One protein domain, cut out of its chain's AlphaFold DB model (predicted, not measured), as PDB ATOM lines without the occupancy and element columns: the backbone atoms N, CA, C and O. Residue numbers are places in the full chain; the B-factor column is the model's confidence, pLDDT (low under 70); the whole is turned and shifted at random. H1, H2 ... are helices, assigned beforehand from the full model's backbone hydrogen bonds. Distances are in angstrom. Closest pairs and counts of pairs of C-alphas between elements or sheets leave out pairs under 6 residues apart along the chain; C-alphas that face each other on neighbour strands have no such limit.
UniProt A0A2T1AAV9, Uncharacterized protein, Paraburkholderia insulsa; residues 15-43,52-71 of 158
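This is residues 15 to 43 and 52 to 71 of the 158 residues of an uncharacterized protein of Paraburkholderia insulsa (UniProt A0A2T1AAV9). One long, nearly straight helix, H1, makes one piece, and a shorter arm of two helices, H2 with H3 turning off its end, makes a second piece across a cut in the chain. H2 runs back nearly opposite to H1 with an empty gap between the two pieces, and both pieces stand free. The printed part has 49 residues with three named helices, in the order H1, H2, H3, and no named strand; its class is all helix. It is extended, with a radius of gyration of the C-alphas of 18.0 A, and flat, spanning 48 by 37 by 11 A.

H1, residues 16 to 40, begins at C-alpha 16 at (8.730, -58.982, -54.224) and is 35.8 A long from first to last C-alpha. H2, residues 52 to 61, begins at C-alpha 52 at (-1.323, -13.947, -44.764) and is 14.1 A long. H3, residues 64 to 68, is 6.0 A long and ends at C-alpha 68 at (-12.592, -28.437, -58.432).

H1 touches no helix. H1 and H2 are apart, with no C-alpha of the one within 8 A of the other, and H1 and H3 are apart too, again with no C-alpha of the one within 8 A of the other. The N-to-C direction of H1 is (0.07, 0.83, 0.55) and that of H2 is (-0.15, -0.79, -0.59). H2 and H3 are joined by a tight link of 2 residues and meet only through their link. In H1, H2 and H3 every O i to N i+4 pair is within hydrogen-bond range.

The two C-alphas farthest apart, those of Ser 15 and Ala 53, are 51.0 A from each other. Residues 44 to 51 are not printed, and C-alphas 43 and 52 are 21.2 A apart across this cut, which lies in the link from H1 to H2. The mean pLDDT of the printed part is 83.4, and residues 40 to 43 are under 70.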
ATOM      1  N   SER A  15      10.735 -62.736 -54.237       81.69
ATOM      2  CA  SER A  15      11.444 -61.660 -53.524       81.69
ATOM      3  C   SER A  15      10.615 -60.378 -53.389       81.69
ATOM      4  O   SER A  15      10.809 -59.636 -52.425       81.69
ATOM      5  N   LYS A  16       9.633 -60.150 -54.276       83.69
ATOM      6  CA  LYS A  16       8.730 -58.982 -54.224       83.69
ATOM      7  C   LYS A  16       8.015 -58.784 -52.875       83.69
ATOM      8  O   LYS A  16       7.999 -57.650 -52.400       83.69
ATOM      9  N   PRO A  17       7.456 -59.819 -52.210       86.25
ATOM     10  CA  PRO A  17       6.776 -59.635 -50.927       86.25
ATOM     11  C   PRO A  17       7.714 -59.155 -49.815       86.25
ATOM     12  O   PRO A  17       7.376 -58.225 -49.085       86.25
ATOM     13  N   ARG A  18       8.919 -59.738 -49.723       86.50
ATOM     14  CA  ARG A  18       9.933 -59.344 -48.728       86.50
ATOM     15  C   ARG A  18      10.412 -57.919 -48.959       86.50
ATOM     16  O   ARG A  18      10.557 -57.157 -48.012       86.50
ATOM     17  N   LEU A  19      10.605 -57.542 -50.218       88.62
ATOM     18  CA  LEU A  19      10.995 -56.185 -50.562       88.62
ATOM     19  C   LEU A  19       9.892 -55.169 -50.243       88.62
ATOM     20  O   LEU A  19      10.191 -54.127 -49.671       88.62
ATOM     21  N   ARG A  20       8.614 -55.485 -50.503       88.06
ATOM     22  CA  ARG A  20       7.490 -54.616 -50.101       88.06
ATOM     23  C   ARG A  20       7.408 -54.433 -48.587       88.06
ATOM     24  O   ARG A  20       7.001 -53.373 -48.125       88.06
ATOM     25  N   GLN A  21       7.782 -55.447 -47.811       90.31
ATOM     26  CA  GLN A  21       7.851 -55.336 -46.356       90.31
ATOM     27  C   GLN A  21       8.978 -54.395 -45.909       90.31
ATOM     28  O   GLN A  21       8.759 -53.583 -45.013       90.31
ATOM     29  N   ILE A  22      10.145 -54.468 -46.555       90.69
ATOM     30  CA  ILE A  22      11.273 -53.559 -46.297       90.69
ATOM     31  C   ILE A  22      10.903 -52.124 -46.673       90.69
ATOM     32  O   ILE A  22      11.122 -51.223 -45.875       90.69
ATOM     33  N   ASP A  23      10.292 -51.917 -47.840       89.31
ATOM     34  CA  ASP A  23       9.857 -50.596 -48.305       89.31
ATOM     35  C   ASP A  23       8.841 -49.964 -47.339       89.31
ATOM     36  O   ASP A  23       8.986 -48.817 -46.926       89.31
ATOM     37  N   ARG A  24       7.861 -50.746 -46.863       90.12
ATOM     38  CA  ARG A  24       6.921 -50.292 -45.825       90.12
ATOM     39  C   ARG A  24       7.626 -49.938 -44.518       90.12
ATOM     40  O   ARG A  24       7.333 -48.891 -43.955       90.12
ATOM     41  N   ALA A  25       8.547 -50.780 -44.050       93.19
ATOM     42  CA  ALA A  25       9.294 -50.518 -42.823       93.19
ATOM     43  C   ALA A  25      10.172 -49.262 -42.945       93.19
ATOM     44  O   ALA A  25      10.207 -48.449 -42.025       93.19
ATOM     45  N   ALA A  26      10.831 -49.071 -44.089       94.00
ATOM     46  CA  ALA A  26      11.629 -47.886 -44.375       94.00
ATOM     47  C   ALA A  26      10.765 -46.619 -44.385       94.00
ATOM     48  O   ALA A  26      11.123 -45.642 -43.735       94.00
ATOM     49  N   ASN A  27       9.596 -46.658 -45.029       92.69
ATOM     50  CA  ASN A  27       8.658 -45.535 -45.031       92.69
ATOM     51  C   ASN A  27       8.150 -45.205 -43.617       92.69
ATOM     52  O   ASN A  27       8.155 -44.043 -43.225       92.69
ATOM     53  N   THR A  28       7.811 -46.213 -42.805       93.06
ATOM     54  CA  THR A  28       7.448 -45.995 -41.393       93.06
ATOM     55  C   THR A  28       8.586 -45.351 -40.594       93.06
ATOM     56  O   THR A  28       8.332 -44.488 -39.755       93.06
ATOM     57  N   LEU A  29       9.841 -45.742 -40.839       93.50
ATOM     58  CA  LEU A  29      10.997 -45.140 -40.170       93.50
ATOM     59  C   LEU A  29      11.245 -43.699 -40.622       93.50
ATOM     60  O   LEU A  29      11.584 -42.866 -39.787       93.50
ATOM     61  N   ILE A  30      11.045 -43.389 -41.905       93.25
ATOM     62  CA  ILE A  30      11.133 -42.019 -42.427       93.25
ATOM     63  C   ILE A  30      10.092 -41.129 -41.743       93.25
ATOM     64  O   ILE A  30      10.440 -40.059 -41.248       93.25
ATOM     65  N   ASP A  31       8.844 -41.589 -41.640       91.31
ATOM     66  CA  ASP A  31       7.781 -40.841 -40.962       91.31
ATOM     67  C   ASP A  31       8.098 -40.623 -39.475       91.31
ATOM     68  O   ASP A  31       7.941 -39.516 -38.950       91.31
ATOM     69  N   LEU A  32       8.610 -41.645 -38.783       92.25
ATOM     70  CA  LEU A  32       9.018 -41.519 -37.383       92.25
ATOM     71  C   LEU A  32      10.175 -40.525 -37.212       92.25
ATOM     72  O   LEU A  32      10.140 -39.676 -36.327       92.25
ATOM     73  N   VAL A  33      11.196 -40.593 -38.064       89.44
ATOM     74  CA  VAL A  33      12.329 -39.663 -37.996       89.44
ATOM     75  C   VAL A  33      11.872 -38.240 -38.299       89.44
ATOM     76  O   VAL A  33      12.230 -37.331 -37.556       89.44
ATOM     77  N   ASN A  34      11.026 -38.036 -39.310       88.56
ATOM     78  CA  ASN A  34      10.475 -36.718 -39.628       88.56
ATOM     79  C   ASN A  34       9.655 -36.152 -38.463       88.56
ATOM     80  O   ASN A  34       9.843 -35.001 -38.081       88.56
ATOM     81  N   THR A  35       8.796 -36.962 -37.839       85.38
ATOM     82  CA  THR A  35       8.020 -36.523 -36.664       85.38
ATOM     83  C   THR A  35       8.910 -36.216 -35.458       85.38
ATOM     84  O   THR A  35       8.659 -35.245 -34.746       85.38
ATOM     85  N   MET A  36       9.988 -36.976 -35.247       84.81
ATOM     86  CA  MET A  36      10.969 -36.690 -34.197       84.81
ATOM     87  C   MET A  36      11.811 -35.443 -34.486       84.81
ATOM     88  O   MET A  36      12.179 -34.740 -33.547       84.81
ATOM     89  N   LEU A  37      12.124 -35.160 -35.753       83.12
ATOM     90  CA  LEU A  37      12.810 -33.931 -36.153       83.12
ATOM     91  C   LEU A  37      11.916 -32.710 -35.924       83.12
ATOM     92  O   LEU A  37      12.376 -31.748 -35.320       83.12
ATOM     93  N   LEU A  38      10.628 -32.798 -36.266       75.19
ATOM     94  CA  LEU A  38       9.642 -31.756 -35.953       75.19
ATOM     95  C   LEU A  38       9.472 -31.553 -34.440       75.19
ATOM     96  O   LEU A  38       9.325 -30.429 -33.977       75.19
ATOM     97  N   ALA A  39       9.543 -32.623 -33.643       71.81
ATOM     98  CA  ALA A  39       9.502 -32.527 -32.182       71.81
ATOM     99  C   ALA A  39      10.788 -31.939 -31.567       71.81
ATOM    100  O   ALA A  39      10.784 -31.548 -30.402       71.81
ATOM    101  N   ARG A  40      11.894 -31.906 -32.325       65.81
ATOM    102  CA  ARG A  40      13.171 -31.292 -31.929       65.81
ATOM    103  C   ARG A  40      13.359 -29.883 -32.476       65.81
ATOM    104  O   ARG A  40      14.298 -29.215 -32.047       65.81
ATOM    105  N   GLU A  41      12.489 -29.419 -33.370       59.25
ATOM    106  CA  GLU A  41      12.411 -28.012 -33.756       59.25
ATOM    107  C   GLU A  41      11.816 -27.180 -32.606       59.25
ATOM    108  O   GLU A  41      10.769 -26.555 -32.717       59.25
ATOM    109  N   GLU A  42      12.564 -27.071 -31.509       57.56
ATOM    110  CA  GLU A  42      12.607 -25.849 -30.700       57.56
ATOM    111  C   GLU A  42      13.486 -24.819 -31.439       57.56
ATOM    112  O   GLU A  42      14.441 -24.256 -30.907       57.56
ATOM    113  N   SER A  43      13.232 -24.657 -32.737       59.53
ATOM    114  CA  SER A  43      13.845 -23.624 -33.555       59.53
ATOM    115  C   SER A  43      12.924 -22.413 -33.476       59.53
ATOM    116  O   SER A  43      11.711 -22.582 -33.641       59.53
ATOM    117  N   LEU A  52      -0.398 -12.840 -45.034       78.00
ATOM    118  CA  LEU A  52      -1.323 -13.947 -44.764       78.00
ATOM    119  C   LEU A  52      -2.291 -14.224 -45.925       78.00
ATOM    120  O   LEU A  52      -2.489 -15.377 -46.276       78.00
ATOM    121  N   ALA A  53      -2.833 -13.182 -46.563       75.94
ATOM    122  CA  ALA A  53      -3.703 -13.333 -47.732       75.94
ATOM    123  C   ALA A  53      -2.999 -14.046 -48.900       75.94
ATOM    124  O   ALA A  53      -3.529 -15.010 -49.432       75.94
ATOM    125  N   SER A  54      -1.768 -13.640 -49.220       77.06
ATOM    126  CA  SER A  54      -0.974 -14.264 -50.283       77.06
ATOM    127  C   SER A  54      -0.542 -15.681 -49.908       77.06
ATOM    128  O   SER A  54      -0.552 -16.554 -50.759       77.06
ATOM    129  N   ALA A  55      -0.218 -15.942 -48.638       81.75
ATOM    130  CA  ALA A  55       0.110 -17.290 -48.179       81.75
ATOM    131  C   ALA A  55      -1.098 -18.240 -48.257       81.75
ATOM    132  O   ALA A  55      -0.942 -19.403 -48.620       81.75
ATOM    133  N   ILE A  56      -2.298 -17.742 -47.944       81.88
ATOM    134  CA  ILE A  56      -3.550 -18.494 -48.079       81.88
ATOM    135  C   ILE A  56      -3.855 -18.762 -49.553       81.88
ATOM    136  O   ILE A  56      -4.183 -19.893 -49.887       81.88
ATOM    137  N   GLU A  57      -3.725 -17.763 -50.429       83.06
ATOM    138  CA  GLU A  57      -3.909 -17.929 -51.878       83.06
ATOM    139  C   GLU A  57      -2.949 -18.991 -52.436       83.06
ATOM    140  O   GLU A  57      -3.405 -19.978 -53.005       83.06
ATOM    141  N   THR A  58      -1.649 -18.889 -52.142       83.00
ATOM    142  CA  THR A  58      -0.649 -19.876 -52.578       83.00
ATOM    143  C   THR A  58      -0.922 -21.279 -52.023       83.00
ATOM    144  O   THR A  58      -0.717 -22.273 -52.715       83.00
ATOM    145  N   ALA A  59      -1.380 -21.395 -50.771       83.75
ATOM    146  CA  ALA A  59      -1.721 -22.690 -50.183       83.75
ATOM    147  C   ALA A  59      -2.986 -23.297 -50.808       83.75
ATOM    148  O   ALA A  59      -3.078 -24.517 -50.948       83.75
ATOM    149  N   LEU A  60      -3.953 -22.455 -51.183       83.88
ATOM    150  CA  LEU A  60      -5.168 -22.883 -51.863       83.88
ATOM    151  C   LEU A  60      -4.873 -23.324 -53.296       83.88
ATOM    152  O   LEU A  60      -5.397 -24.362 -53.690       83.88
ATOM    153  N   ASP A  61      -3.993 -22.631 -54.024       85.88
ATOM    154  CA  ASP A  61      -3.590 -22.994 -55.391       85.88
ATOM    155  C   ASP A  61      -3.091 -24.445 -55.490       85.88
ATOM    156  O   ASP A  61      -3.440 -25.161 -56.427       85.88
ATOM    157  N   LEU A  62      -2.366 -24.933 -54.474       85.19
ATOM    158  CA  LEU A  62      -1.869 -26.318 -54.414       85.19
ATOM    159  C   LEU A  62      -2.977 -27.380 -54.353       85.19
ATOM    160  O   LEU A  62      -2.725 -28.556 -54.625       85.19
ATOM    161  N   VAL A  63      -4.192 -26.996 -53.960       84.81
ATOM    162  CA  VAL A  63      -5.333 -27.905 -53.788       84.81
ATOM    163  C   VAL A  63      -6.526 -27.542 -54.671       84.81
ATOM    164  O   VAL A  63      -7.533 -28.253 -54.627       84.81
ATOM    165  N   VAL A  64      -6.423 -26.496 -55.503       85.50
ATOM    166  CA  VAL A  64      -7.500 -26.031 -56.396       85.50
ATOM    167  C   VAL A  64      -8.010 -27.164 -57.284       85.50
ATOM    168  O   VAL A  64      -9.212 -27.412 -57.304       85.50
ATOM    169  N   ASP A  65      -7.128 -27.925 -57.932       81.81
ATOM    170  CA  ASP A  65      -7.532 -29.014 -58.836       81.81
ATOM    171  C   ASP A  65      -8.285 -30.139 -58.098       81.81
ATOM    172  O   ASP A  65      -9.255 -30.730 -58.592       81.81
ATOM    173  N   ILE A  66      -7.886 -30.412 -56.853       83.31
ATOM    174  CA  ILE A  66      -8.520 -31.417 -55.987       83.31
ATOM    175  C   ILE A  66      -9.890 -30.923 -55.497       83.31
ATOM    176  O   ILE A  66     -10.816 -31.716 -55.318       83.31
ATOM    177  N   LEU A  67     -10.043 -29.619 -55.279       81.25
ATOM    178  CA  LEU A  67     -11.304 -29.014 -54.853       81.25
ATOM    179  C   LEU A  67     -12.285 -28.887 -56.024       81.25
ATOM    180  O   LEU A  67     -13.459 -29.236 -55.876       81.25
ATOM    181  N   GLN A  68     -11.798 -28.516 -57.206       82.81
ATOM    182  CA  GLN A  68     -12.592 -28.437 -58.432       82.81
ATOM    183  C   GLN A  68     -13.095 -29.809 -58.885       82.81
ATOM    184  O   GLN A  68     -14.273 -29.947 -59.211       82.81
ATOM    185  N   SER A  69     -12.259 -30.850 -58.816       84.38
ATOM    186  CA  SER A  69     -12.693 -32.229 -59.103       84.38
ATOM    187  C   SER A  69     -13.766 -32.746 -58.131       84.38
ATOM    188  O   SER A  69     -14.494 -33.682 -58.457       84.38
ATOM    189  N   LYS A  70     -13.918 -32.107 -56.965       83.00
ATOM    190  CA  LYS A  70     -14.980 -32.373 -55.981       83.00
ATOM    191  C   LYS A  70     -16.162 -31.399 -56.073       83.00
ATOM    192  O   LYS A  70     -17.059 -31.464 -55.237       83.00
ATOM    193  N   GLY A  71     -16.174 -30.502 -57.063       79.06
ATOM    194  CA  GLY A  71     -17.223 -29.495 -57.251       79.06
ATOM    195  C   GLY A  71     -17.223 -28.381 -56.197       79.06
ATOM    196  O   GLY A  71     -18.213 -27.664 -56.061       79.06
TER     197      GLY A  71